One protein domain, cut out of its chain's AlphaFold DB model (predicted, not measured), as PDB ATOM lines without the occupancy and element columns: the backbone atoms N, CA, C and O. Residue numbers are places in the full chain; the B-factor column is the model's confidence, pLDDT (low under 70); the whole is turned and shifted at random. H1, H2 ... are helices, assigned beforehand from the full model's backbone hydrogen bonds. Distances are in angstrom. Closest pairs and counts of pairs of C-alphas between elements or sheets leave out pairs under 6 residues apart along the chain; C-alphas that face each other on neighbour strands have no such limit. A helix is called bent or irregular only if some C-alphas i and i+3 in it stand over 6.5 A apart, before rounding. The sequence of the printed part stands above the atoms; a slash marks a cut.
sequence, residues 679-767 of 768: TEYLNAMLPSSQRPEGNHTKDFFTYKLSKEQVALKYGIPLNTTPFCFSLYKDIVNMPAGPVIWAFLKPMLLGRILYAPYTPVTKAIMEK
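AT A GLANCE: This is residues 679 to 767 of the 768 residues of an uncharacterized protein of Loxodonta africana (UniProt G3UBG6). The longest helix, H4, forms a V-shaped helical hairpin with H3, and the short helices H2 and H1 are set loosely near this pair. From the far end of H4 an arm leads away to the small helix H5, and at the other end of the domain a wide loop, residues 685 to 706, joins H1 to H2. The printed part has 89 residues with five named helices, H1 to H5 in chain order, and no named strand; the class is all helix. The whole is loose, with a radius of gyration of the C-alphas of 17.2 A, and elongated, spanning 57 by 30 by 19 A.

IN THESE COORDINATES: H4, residues 737 to 749, is 16.5 A long and ends at C-alpha 749 (61.408, 130.499, 52.989); it is neither bent nor irregular, but only just: C-alphas 743 and 746 are 6.4 A apart. H3, residues 722 to 733, is 16.4 A long. H2 is residues 707 to 714, 11.0 A. H1, residues 679 to 684, 8.7 A, begins at C-alpha 679 (46.072, 125.708, 35.050). H5, residues 759 to 765, 9.8 A, ends at C-alpha 765 (62.337, 147.445, 57.654).

HOW THE PARTS SIT: H4 and H3 touch through residues 737 to 741 and 728 to 732 alone; their closest C-alphas, of Pro 738 and Val 732, are 5.1 A apart. This hairpin runs opposite ways at a steep tilt of 39 degrees. H2 is close to H3 but not clearly touching, with the closest C-alphas, of Val 710 and Lys 729, 7.8 A apart. H1 is close to H4 but not clearly touching, Leu 682 to Val 739 being the closest C-alphas at 6.9 A, and about perpendicular at 86 degrees. H4 and H5 are apart. Every O i to N i+4 pair is within hydrogen-bond range in H1, H2, H3 and H5, and 7 of 9 in H4.

THE WHOLE: The C-alphas farthest apart, of Asn 695 and Pro 759, are 56.9 A apart. Residues 755 to 761, of which 759 to 761 belong to H5, stand free. The printed part has no cut; the link from H1 to H2 is long. Mean pLDDT of the printed part is 72.8, with residues 679 to 705, 707 and 735 to 736 under 70.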
ATOM      1  N   THR A 679      44.975 126.670  34.846       64.69
ATOM      2  CA  THR A 679      46.072 125.708  35.050       64.69
ATOM      3  C   THR A 679      46.883 125.482  33.766       64.69
ATOM      4  O   THR A 679      48.086 125.243  33.819       64.69
ATOM      5  N   GLU A 680      46.243 125.610  32.602       64.25
ATOM      6  CA  GLU A 680      46.857 125.524  31.269       64.25
ATOM      7  C   GLU A 680      47.897 126.628  31.034       64.25
ATOM      8  O   GLU A 680      49.001 126.337  30.574       64.25
ATOM      9  N   TYR A 681      47.587 127.871  31.421       68.12
ATOM     10  CA  TYR A 681      48.510 129.004  31.314       68.12
ATOM     11  C   TYR A 681      49.785 128.783  32.143       68.12
ATOM     12  O   TYR A 681      50.893 129.016  31.660       68.12
ATOM     13  N   LEU A 682      49.652 128.251  33.364       67.69
ATOM     14  CA  LEU A 682      50.811 127.919  34.198       67.69
ATOM     15  C   LEU A 682      51.566 126.676  33.699       67.69
ATOM     16  O   LEU A 682      52.794 126.648  33.747       67.69
ATOM     17  N   ASN A 683      50.868 125.668  33.167       66.62
ATOM     18  CA  ASN A 683      51.506 124.501  32.548       66.62
ATOM     19  C   ASN A 683      52.323 124.883  31.299       66.62
ATOM     20  O   ASN A 683      53.351 124.259  31.033       66.62
ATOM     21  N   ALA A 684      51.932 125.925  30.559       66.00
ATOM     22  CA  ALA A 684      52.718 126.437  29.436       66.00
ATOM     23  C   ALA A 684      54.094 126.988  29.872       66.00
ATOM     24  O   ALA A 684      55.057 126.883  29.109       66.00
ATOM     25  N   MET A 685      54.212 127.497  31.106       68.25
ATOM     26  CA  MET A 685      55.475 127.981  31.688       68.25
ATOM     27  C   MET A 685      56.429 126.856  32.126       68.25
ATOM     28  O   MET A 685      57.596 127.126  32.405       68.25
ATOM     29  N   LEU A 686      55.972 125.598  32.187       67.44
ATOM     30  CA  LEU A 686      56.849 124.463  32.481       67.44
ATOM     31  C   LEU A 686      57.769 124.153  31.282       67.44
ATOM     32  O   LEU A 686      57.295 124.155  30.136       67.44
ATOM     33  N   PRO A 687      59.050 123.800  31.529       67.25
ATOM     34  CA  PRO A 687      59.921 123.202  30.518       67.25
ATOM     35  C   PRO A 687      59.251 121.986  29.873       67.25
ATOM     36  O   PRO A 687      58.538 121.248  30.551       67.25
ATOM     37  N   SER A 688      59.505 121.735  28.586       58.78
ATOM     38  CA  SER A 688      58.880 120.626  27.843       58.78
ATOM     39  C   SER A 688      59.044 119.265  28.533       58.78
ATOM     40  O   SER A 688      58.078 118.518  28.622       58.78
ATOM     41  N   SER A 689      60.208 118.997  29.133       56.84
ATOM     42  CA  SER A 689      60.505 117.784  29.915       56.84
ATOM     43  C   SER A 689      59.756 117.652  31.254       56.84
ATOM     44  O   SER A 689      59.953 116.675  31.974       56.84
ATOM     45  N   GLN A 690      58.940 118.642  31.624       58.91
ATOM     46  CA  GLN A 690      58.145 118.675  32.856       58.91
ATOM     47  C   GLN A 690      56.647 118.892  32.589       58.91
ATOM     48  O   GLN A 690      55.874 118.979  33.542       58.91
ATOM     49  N   ARG A 691      56.216 118.986  31.326       59.31
ATOM     50  CA  ARG A 691      54.792 119.095  30.987       59.31
ATOM     51  C   ARG A 691      54.105 117.728  31.146       59.31
ATOM     52  O   ARG A 691      54.723 116.710  30.844       59.31
ATOM     53  N   PRO A 692      52.854 117.680  31.634       55.44
ATOM     54  CA  PRO A 692      52.134 116.421  31.793       55.44
ATOM     55  C   PRO A 692      51.687 115.862  30.434       55.44
ATOM     56  O   PRO A 692      50.867 116.469  29.750       55.44
ATOM     57  N   GLU A 693      52.190 114.683  30.071       45.66
ATOM     58  CA  GLU A 693      51.686 113.889  28.946       45.66
ATOM     59  C   GLU A 693      50.718 112.808  29.459       45.66
ATOM     60  O   GLU A 693      51.115 111.882  30.167       45.66
ATOM     61  N   GLY A 694      49.438 112.919  29.085       53.34
ATOM     62  CA  GLY A 694      48.413 111.895  29.324       53.34
ATOM     63  C   GLY A 694      47.648 111.971  30.658       53.34
ATOM     64  O   GLY A 694      48.055 112.606  31.629       53.34
ATOM     65  N   ASN A 695      46.495 111.291  30.699       44.69
ATOM     66  CA  ASN A 695      45.602 111.227  31.863       44.69
ATOM     67  C   ASN A 695      46.007 110.096  32.828       44.69
ATOM     68  O   ASN A 695      45.487 108.982  32.739       44.69
ATOM     69  N   HIS A 696      46.879 110.389  33.798       45.03
ATOM     70  CA  HIS A 696      47.204 109.465  34.893       45.03
ATOM     71  C   HIS A 696      47.138 110.130  36.278       45.03
ATOM     72  O   HIS A 696      47.684 111.201  36.518       45.03
ATOM     73  N   THR A 697      46.460 109.462  37.213       47.03
ATOM     74  CA  THR A 697      45.905 110.064  38.439       47.03
ATOM     75  C   THR A 697      46.778 109.914  39.700       47.03
ATOM     76  O   THR A 697      46.237 109.776  40.797       47.03
ATOM     77  N   LYS A 698      48.118 109.883  39.585       48.22
ATOM     78  CA  LYS A 698      49.039 109.685  40.732       48.22
ATOM     79  C   LYS A 698      50.351 110.482  40.618       48.22
ATOM     80  O   LYS A 698      51.030 110.371  39.605       48.22
ATOM     81  N   ASP A 699      50.704 111.221  41.680       52.97
ATOM     82  CA  ASP A 699      52.025 111.778  42.068       52.97
ATOM     83  C   ASP A 699      53.087 112.001  40.964       52.97
ATOM     84  O   ASP A 699      54.226 111.536  41.064       52.97
ATOM     85  N   PHE A 700      52.752 112.767  39.923       56.84
ATOM     86  CA  PHE A 700      53.553 112.869  38.693       56.84
ATOM     87  C   PHE A 700      55.033 113.264  38.910       56.84
ATOM     88  O   PHE A 700      55.925 112.698  38.280       56.84
ATOM     89  N   PHE A 701      55.322 114.196  39.829       56.50
ATOM     90  CA  PHE A 701      56.657 114.802  39.961       56.50
ATOM     91  C   PHE A 701      57.582 114.197  41.030       56.50
ATOM     92  O   PHE A 701      58.792 114.449  40.976       56.50
ATOM     93  N   THR A 702      57.055 113.422  41.991       57.44
ATOM     94  CA  THR A 702      57.840 112.922  43.144       57.44
ATOM     95  C   THR A 702      57.712 111.429  43.464       57.44
ATOM     96  O   THR A 702      58.493 110.951  44.281       57.44
ATOM     97  N   TYR A 703      56.829 110.654  42.814       57.75
ATOM     98  CA  TYR A 703      56.571 109.248  43.199       57.75
ATOM     99  C   TYR A 703      57.792 108.303  43.180       57.75
ATOM    100  O   TYR A 703      57.779 107.272  43.846       57.75
ATOM    101  N   LYS A 704      58.837 108.642  42.415       55.31
ATOM    102  CA  LYS A 704      60.091 107.873  42.272       55.31
ATOM    103  C   LYS A 704      61.255 108.380  43.135       55.31
ATOM    104  O   LYS A 704      62.351 107.841  43.023       55.31
ATOM    105  N   LEU A 705      61.056 109.427  43.936       63.97
ATOM    106  CA  LEU A 705      62.126 110.139  44.643       63.97
ATOM    107  C   LEU A 705      62.010 109.936  46.163       63.97
ATOM    108  O   LEU A 705      60.922 110.050  46.727       63.97
ATOM    109  N   SER A 706      63.135 109.675  46.839       70.62
ATOM    110  CA  SER A 706      63.182 109.620  48.308       70.62
ATOM    111  C   SER A 706      62.854 110.986  48.927       70.62
ATOM    112  O   SER A 706      62.947 112.026  48.268       70.62
ATOM    113  N   LYS A 707      62.517 111.009  50.226       69.38
ATOM    114  CA  LYS A 707      62.248 112.255  50.966       69.38
ATOM    115  C   LYS A 707      63.386 113.277  50.803       69.38
ATOM    116  O   LYS A 707      63.117 114.455  50.579       69.38
ATOM    117  N   GLU A 708      64.639 112.820  50.858       74.12
ATOM    118  CA  GLU A 708      65.828 113.660  50.663       74.12
ATOM    119  C   GLU A 708      65.969 114.146  49.220       74.12
ATOM    120  O   GLU A 708      66.286 115.310  48.995       74.12
ATOM    121  N   GLN A 709      65.690 113.295  48.231       75.25
ATOM    122  CA  GLN A 709      65.796 113.662  46.818       75.25
ATOM    123  C   GLN A 709      64.725 114.688  46.405       75.25
ATOM    124  O   GLN A 709      65.021 115.617  45.652       75.25
ATOM    125  N   VAL A 710      63.497 114.573  46.929       73.88
ATOM    126  CA  VAL A 710      62.439 115.588  46.757       73.88
ATOM    127  C   VAL A 710      62.840 116.902  47.429       73.88
ATOM    128  O   VAL A 710      62.732 117.967  46.815       73.88
ATOM    129  N   ALA A 711      63.344 116.823  48.664       78.31
ATOM    130  CA  ALA A 711      63.825 117.975  49.415       78.31
ATOM    131  C   ALA A 711      64.948 118.714  48.675       78.31
ATOM    132  O   ALA A 711      64.884 119.935  48.551       78.31
ATOM    133  N   LEU A 712      65.917 117.988  48.112       80.94
ATOM    134  CA  LEU A 712      67.012 118.550  47.325       80.94
ATOM    135  C   LEU A 712      66.503 119.198  46.025       80.94
ATOM    136  O   LEU A 712      66.803 120.360  45.759       80.94
ATOM    137  N   LYS A 713      65.685 118.477  45.240       80.50
ATOM    138  CA  LYS A 713      65.219 118.905  43.907       80.50
ATOM    139  C   LYS A 713      64.401 120.198  43.935       80.50
ATOM    140  O   LYS A 713      64.552 121.033  43.049       80.50
ATOM    141  N   TYR A 714      63.549 120.373  44.945       80.69
ATOM    142  CA  TYR A 714      62.689 121.557  45.080       80.69
ATOM    143  C   TYR A 714      63.166 122.528  46.175       80.69
ATOM    144  O   TYR A 714      62.569 123.591  46.382       80.69
ATOM    145  N   GLY A 715      64.275 122.208  46.853       79.75
ATOM    146  CA  GLY A 715      64.826 122.935  47.999       79.75
ATOM    147  C   GLY A 715      63.803 123.140  49.118       79.75
ATOM    148  O   GLY A 715      63.587 124.276  49.537       79.75
ATOM    149  N   ILE A 716      63.147 122.054  49.535       84.25
ATOM    150  CA  ILE A 716      62.266 122.003  50.708       84.25
ATOM    151  C   ILE A 716      63.142 121.652  51.927       84.25
ATOM    152  O   ILE A 716      63.846 120.644  51.870       84.25
ATOM    153  N   PRO A 717      63.138 122.425  53.030       81.31
ATOM    154  CA  PRO A 717      64.017 122.145  54.162       81.31
ATOM    155  C   PRO A 717      63.622 120.853  54.896       81.31
ATOM    156  O   PRO A 717      62.465 120.670  55.284       81.31
ATOM    157  N   LEU A 718      64.598 119.970  55.135       78.31
ATOM    158  CA  LEU A 718      64.393 118.684  55.822       78.31
ATOM    159  C   LEU A 718      64.034 118.826  57.313       78.31
ATOM    160  O   LEU A 718      63.480 117.895  57.890       78.31
ATOM    161  N   ASN A 719      64.317 119.984  57.914       79.25
ATOM    162  CA  ASN A 719      64.024 120.331  59.307       79.25
ATOM    163  C   ASN A 719      62.636 120.977  59.517       79.25
ATOM    164  O   ASN A 719      62.366 121.512  60.591       79.25
ATOM    165  N   THR A 720      61.762 120.959  58.508       80.69
ATOM    166  CA  THR A 720      60.356 121.379  58.650       80.69
ATOM    167  C   THR A 720      59.537 120.349  59.432       80.69
ATOM    168  O   THR A 720      59.872 119.164  59.475       80.69
ATOM    169  N   THR A 721      58.428 120.783  60.044       82.88
ATOM    170  CA  THR A 721      57.496 119.855  60.706       82.88
ATOM    171  C   THR A 721      56.912 118.855  59.693       82.88
ATOM    172  O   THR A 721      56.783 119.193  58.512       82.88
ATOM    173  N   PRO A 722      56.506 117.638  60.114       81.12
ATOM    174  CA  PRO A 722      55.954 116.634  59.199       81.12
ATOM    175  C   PRO A 722      54.763 117.145  58.375       81.12
ATOM    176  O   PRO A 722      54.670 116.852  57.184       81.12
ATOM    177  N   PHE A 723      53.902 117.966  58.988       80.25
ATOM    178  CA  PHE A 723      52.777 118.619  58.321       80.25
ATOM    179  C   PHE A 723      53.234 119.592  57.223       80.25
ATOM    180  O   PHE A 723      52.784 119.477  56.086       80.25
ATOM    181  N   CYS A 724      54.164 120.507  57.527       80.94
ATOM    182  CA  CYS A 724      54.688 121.447  56.533       80.94
ATOM    183  C   CYS A 724      55.408 120.720  55.391       80.94
ATOM    184  O   CYS A 724      55.224 121.081  54.233       80.94
ATOM    185  N   PHE A 725      56.177 119.669  55.693       84.19
ATOM    186  CA  PHE A 725      56.844 118.872  54.666       84.19
ATOM    187  C   PHE A 725      55.840 118.186  53.726       84.19
ATOM    188  O   PHE A 725      56.044 118.217  52.512       84.19
ATOM    189  N   SER A 726      54.754 117.607  54.262       78.50
ATOM    190  CA  SER A 726      53.670 117.058  53.431       78.50
ATOM    191  C   SER A 726      53.058 118.154  52.570       78.50
ATOM    192  O   SER A 726      53.096 118.046  51.354       78.50
ATOM    193  N   LEU A 727      52.626 119.265  53.174       81.62
ATOM    194  CA  LEU A 727      51.980 120.367  52.464       81.62
ATOM    195  C   LEU A 727      52.837 120.909  51.306       81.62
ATOM    196  O   LEU A 727      52.326 121.134  50.212       81.62
ATOM    197  N   TYR A 728      54.145 121.091  51.512       84.25
ATOM    198  CA  TYR A 728      55.055 121.543  50.454       84.25
ATOM    199  C   TYR A 728      55.255 120.487  49.358       84.25
ATOM    200  O   TYR A 728      55.294 120.839  48.178       84.25
ATOM    201  N   LYS A 729      55.334 119.197  49.717       79.19
ATOM    202  CA  LYS A 729      55.361 118.092  48.746       79.19
ATOM    203  C   LYS A 729      54.066 118.048  47.925       79.19
ATOM    204  O   LYS A 729      54.128 117.906  46.706       79.19
ATOM    205  N   ASP A 730      52.921 118.214  48.576       76.88
ATOM    206  CA  ASP A 730      51.596 118.155  47.963       76.88
ATOM    207  C   ASP A 730      51.394 119.329  46.989       76.88
ATOM    208  O   ASP A 730      50.982 119.107  45.852       76.88
ATOM    209  N   ILE A 731      51.801 120.553  47.360       78.38
ATOM    210  CA  ILE A 731      51.813 121.730  46.465       78.38
ATOM    211  C   ILE A 731      52.684 121.486  45.223       78.38
ATOM    212  O   ILE A 731      52.262 121.790  44.109       78.38
ATOM    213  N   VAL A 732      53.887 120.920  45.383       78.88
ATOM    214  CA  VAL A 732      54.788 120.608  44.256       78.88
ATOM    215  C   VAL A 732      54.228 119.503  43.350       78.88
ATOM    216  O   VAL A 732      54.496 119.507  42.148       78.88
ATOM    217  N   ASN A 733      53.445 118.574  43.901       73.25
ATOM    218  CA  ASN A 733      52.822 117.472  43.162       73.25
ATOM    219  C   ASN A 733      51.565 117.866  42.372       73.25
ATOM    220  O   ASN A 733      51.141 117.095  41.508       73.25
ATOM    221  N   MET A 734      50.963 119.028  42.640       70.38
ATOM    222  CA  MET A 734      49.800 119.510  41.888       70.38
ATOM    223  C   MET A 734      50.149 119.806  40.414       70.38
ATOM    224  O   MET A 734      51.305 120.089  40.085       70.38
ATOM    225  N   PRO A 735      49.159 119.806  39.498       67.44
ATOM    226  CA  PRO A 735      49.321 120.381  38.161       67.44
ATOM    227  C   PRO A 735      49.819 121.832  38.252       67.44
ATOM    228  O   PRO A 735      49.331 122.597  39.082       67.44
ATOM    229  N   ALA A 736      50.816 122.199  37.440       68.50
ATOM    230  CA  ALA A 736      51.596 123.440  37.562       68.50
ATOM    231  C   ALA A 736      52.282 123.697  38.932       68.50
ATOM    232  O   ALA A 736      52.893 124.751  39.134       68.50
ATOM    233  N   GLY A 737      52.261 122.728  39.851       75.38
ATOM    234  CA  GLY A 737      52.817 122.798  41.204       75.38
ATOM    235  C   GLY A 737      54.266 123.287  41.290       75.38
ATOM    236  O   GLY A 737      54.540 124.151  42.123       75.38
ATOM    237  N   PRO A 738      55.198 122.856  40.413       80.25
ATOM    238  CA  PRO A 738      56.567 123.374  40.409       80.25
ATOM    239  C   PRO A 738      56.670 124.879  40.106       80.25
ATOM    240  O   PRO A 738      57.522 125.553  40.685       80.25
ATOM    241  N   VAL A 739      55.793 125.422  39.250       76.25
ATOM    242  CA  VAL A 739      55.734 126.865  38.938       76.25
ATOM    243  C   VAL A 739      55.175 127.631  40.134       76.25
ATOM    244  O   VAL A 739      55.778 128.602  40.587       76.25
ATOM    245  N   ILE A 740      54.068 127.151  40.705       75.31
ATOM    246  CA  ILE A 740      53.442 127.740  41.899       75.31
ATOM    247  C   ILE A 740      54.432 127.738  43.078       75.31
ATOM    248  O   ILE A 740      54.607 128.753  43.753       75.31
ATOM    249  N   TRP A 741      55.150 126.632  43.287       83.50
ATOM    250  CA  TRP A 741      56.184 126.516  44.315       83.50
ATOM    251  C   TRP A 741      57.361 127.469  44.079       83.50
ATOM    252  O   TRP A 741      57.865 128.042  45.042       83.50
ATOM    253  N   ALA A 742      57.769 127.710  42.828       79.88
ATOM    254  CA  ALA A 742      58.817 128.684  42.515       79.88
ATOM    255  C   ALA A 742      58.438 130.124  42.921       79.88
ATOM    256  O   ALA A 742      59.315 130.870  43.354       79.88
ATOM    257  N   PHE A 743      57.152 130.496  42.857       75.38
ATOM    258  CA  PHE A 743      56.658 131.789  43.356       75.38
ATOM    259  C   PHE A 743      56.456 131.821  44.879       75.38
ATOM    260  O   PHE A 743      56.792 132.817  45.520       75.38
ATOM    261  N   LEU A 744      55.935 130.745  45.482       80.25
ATOM    262  CA  LEU A 744      55.664 130.691  46.926       80.25
ATOM    263  C   LEU A 744      56.934 130.541  47.775       80.25
ATOM    264  O   LEU A 744      57.031 131.124  48.854       80.25
ATOM    265  N   LYS A 745      57.924 129.774  47.308       83.50
ATOM    266  CA  LYS A 745      59.142 129.461  48.069       83.50
ATOM    267  C   LYS A 745      59.927 130.711  48.509       83.50
ATOM    268  O   LYS A 745      60.276 130.764  49.689       83.50
ATOM    269  N   PRO A 746      60.177 131.730  47.662       80.12
ATOM    270  CA  PRO A 746      60.804 132.980  48.099       80.12
ATOM    271  C   PRO A 746      60.007 133.748  49.161       80.12
ATOM    272  O   PRO A 746      60.617 134.432  49.974       80.12
ATOM    273  N   MET A 747      58.676 133.625  49.196       75.69
ATOM    274  CA  MET A 747      57.846 134.281  50.218       75.69
ATOM    275  C   MET A 747      57.844 133.529  51.550       75.69
ATOM    276  O   MET A 747      57.893 134.148  52.606       75.69
ATOM    277  N   LEU A 748      57.777 132.197  51.502       79.00
ATOM    278  CA  LEU A 748      57.657 131.350  52.693       79.00
ATOM    279  C   LEU A 748      59.008 131.039  53.353       79.00
ATOM    280  O   LEU A 748      59.064 130.824  54.560       79.00
ATOM    281  N   LEU A 749      60.081 130.961  52.559       79.50
ATOM    282  CA  LEU A 749      61.408 130.499  52.989       79.50
ATOM    283  C   LEU A 749      62.539 131.487  52.652       79.50
ATOM    284  O   LEU A 749      63.689 131.250  53.029       79.50
ATOM    285  N   GLY A 750      62.246 132.573  51.929       79.62
ATOM    286  CA  GLY A 750      63.227 133.609  51.623       79.62
ATOM    287  C   GLY A 750      63.619 134.425  52.854       79.62
ATOM    288  O   GLY A 750      62.886 134.516  53.837       79.62
ATOM    289  N   ARG A 751      64.804 135.036  52.795       80.06
ATOM    290  CA  ARG A 751      65.302 135.961  53.818       80.06
ATOM    291  C   ARG A 751      65.686 137.266  53.140       80.06
ATOM    292  O   ARG A 751      66.531 137.261  52.248       80.06
ATOM    293  N   ILE A 752      65.076 138.366  53.567       78.88
ATOM    294  CA  ILE A 752      65.422 139.705  53.086       78.88
ATOM    295  C   ILE A 752      66.627 140.183  53.899       78.88
ATOM    296  O   ILE A 752      66.518 140.454  55.093       78.88
ATOM    297  N   LEU A 753      67.792 140.236  53.256       82.69
ATOM    298  CA  LEU A 753      69.004 140.813  53.833       82.69
ATOM    299  C   LEU A 753      69.026 142.315  53.529       82.69
ATOM    300  O   LEU A 753      68.781 142.712  52.392       82.69
ATOM    301  N   TYR A 754      69.340 143.142  54.527       82.31
ATOM    302  CA  TYR A 754      69.435 144.594  54.376       82.31
ATOM    303  C   TYR A 754      70.709 145.137  55.030       82.31
ATOM    304  O   TYR A 754      71.149 144.657  56.073       82.31
ATOM    305  N   ALA A 755      71.308 146.146  54.398       84.00
ATOM    306  CA  ALA A 755      72.514 146.828  54.855       84.00
ATOM    307  C   ALA A 755      72.540 148.275  54.316       84.00
ATOM    308  O   ALA A 755      71.940 148.526  53.267       84.00
ATOM    309  N   PRO A 756      73.235 149.221  54.977       83.44
ATOM    310  CA  PRO A 756      73.859 149.095  56.296       83.44
ATOM    311  C   PRO A 756      72.816 149.014  57.423       83.44
ATOM    312  O   PRO A 756      71.682 149.472  57.269       83.44
ATOM    313  N   TYR A 757      73.193 148.443  58.569       83.88
ATOM    314  CA  TYR A 757      72.339 148.420  59.760       83.88
ATOM    315  C   TYR A 757      72.411 149.777  60.476       83.88
ATOM    316  O   TYR A 757      73.368 150.074  61.185       83.88
ATOM    317  N   THR A 758      71.402 150.619  60.258       90.81
ATOM    318  CA  THR A 758      71.254 151.943  60.882       90.81
ATOM    319  C   THR A 758      69.855 152.048  61.492       90.81
ATOM    320  O   THR A 758      68.952 151.340  61.040       90.81
ATOM    321  N   PRO A 759      69.609 152.935  62.475       87.00
ATOM    322  CA  PRO A 759      68.258 153.142  63.002       87.00
ATOM    323  C   PRO A 759      67.248 153.560  61.918       87.00
ATOM    324  O   PRO A 759      66.084 153.185  62.001       87.00
ATOM    325  N   VAL A 760      67.690 154.260  60.864       83.44
ATOM    326  CA  VAL A 760      66.832 154.654  59.734       83.44
ATOM    327  C   VAL A 760      66.459 153.446  58.874       83.44
ATOM    328  O   VAL A 760      65.277 153.215  58.636       83.44
ATOM    329  N   THR A 761      67.429 152.626  58.449       82.19
ATOM    330  CA  THR A 761      67.130 151.387  57.705       82.19
ATOM    331  C   THR A 761      66.318 150.400  58.541       82.19
ATOM    332  O   THR A 761      65.414 149.773  58.000       82.19
ATOM    333  N   LYS A 762      66.542 150.324  59.859       82.19
ATOM    334  CA  LYS A 762      65.704 149.535  60.769       82.19
ATOM    335  C   LYS A 762      64.249 150.029  60.782       82.19
ATOM    336  O   LYS A 762      63.352 149.226  60.563       82.19
ATOM    337  N   ALA A 763      64.014 151.333  60.938       81.88
ATOM    338  CA  ALA A 763      62.668 151.919  60.920       81.88
ATOM    339  C   ALA A 763      61.955 151.815  59.552       81.88
ATOM    340  O   ALA A 763      60.728 151.907  59.482       81.88
ATOM    341  N   ILE A 764      62.709 151.632  58.459       78.06
ATOM    342  CA  ILE A 764      62.157 151.279  57.142       78.06
ATOM    343  C   ILE A 764      61.765 149.794  57.121       78.06
ATOM    344  O   ILE A 764      60.654 149.479  56.711       78.06
ATOM    345  N   MET A 765      62.627 148.889  57.597       78.06
ATOM    346  CA  MET A 765      62.337 147.445  57.654       78.06
ATOM    347  C   MET A 765      61.231 147.075  58.652       78.06
ATOM    348  O   MET A 765      60.542 146.092  58.438       78.06
ATOM    349  N   GLU A 766      60.988 147.877  59.691       76.31
ATOM    350  CA  GLU A 766      59.818 147.737  60.579       76.31
ATOM    351  C   GLU A 766      58.478 148.067  59.878       76.31
ATOM    352  O   GLU A 766      57.413 147.830  60.448       76.31
ATOM    353  N   LYS A 767      58.508 148.616  58.653       73.31
ATOM    354  CA  LYS A 767      57.328 148.984  57.844       73.31
ATOM    355  C   LYS A 767      57.167 148.169  56.551       73.31
ATOM    356  O   LYS A 767      56.214 148.430  55.813       73.31
TER     357      LYS A 767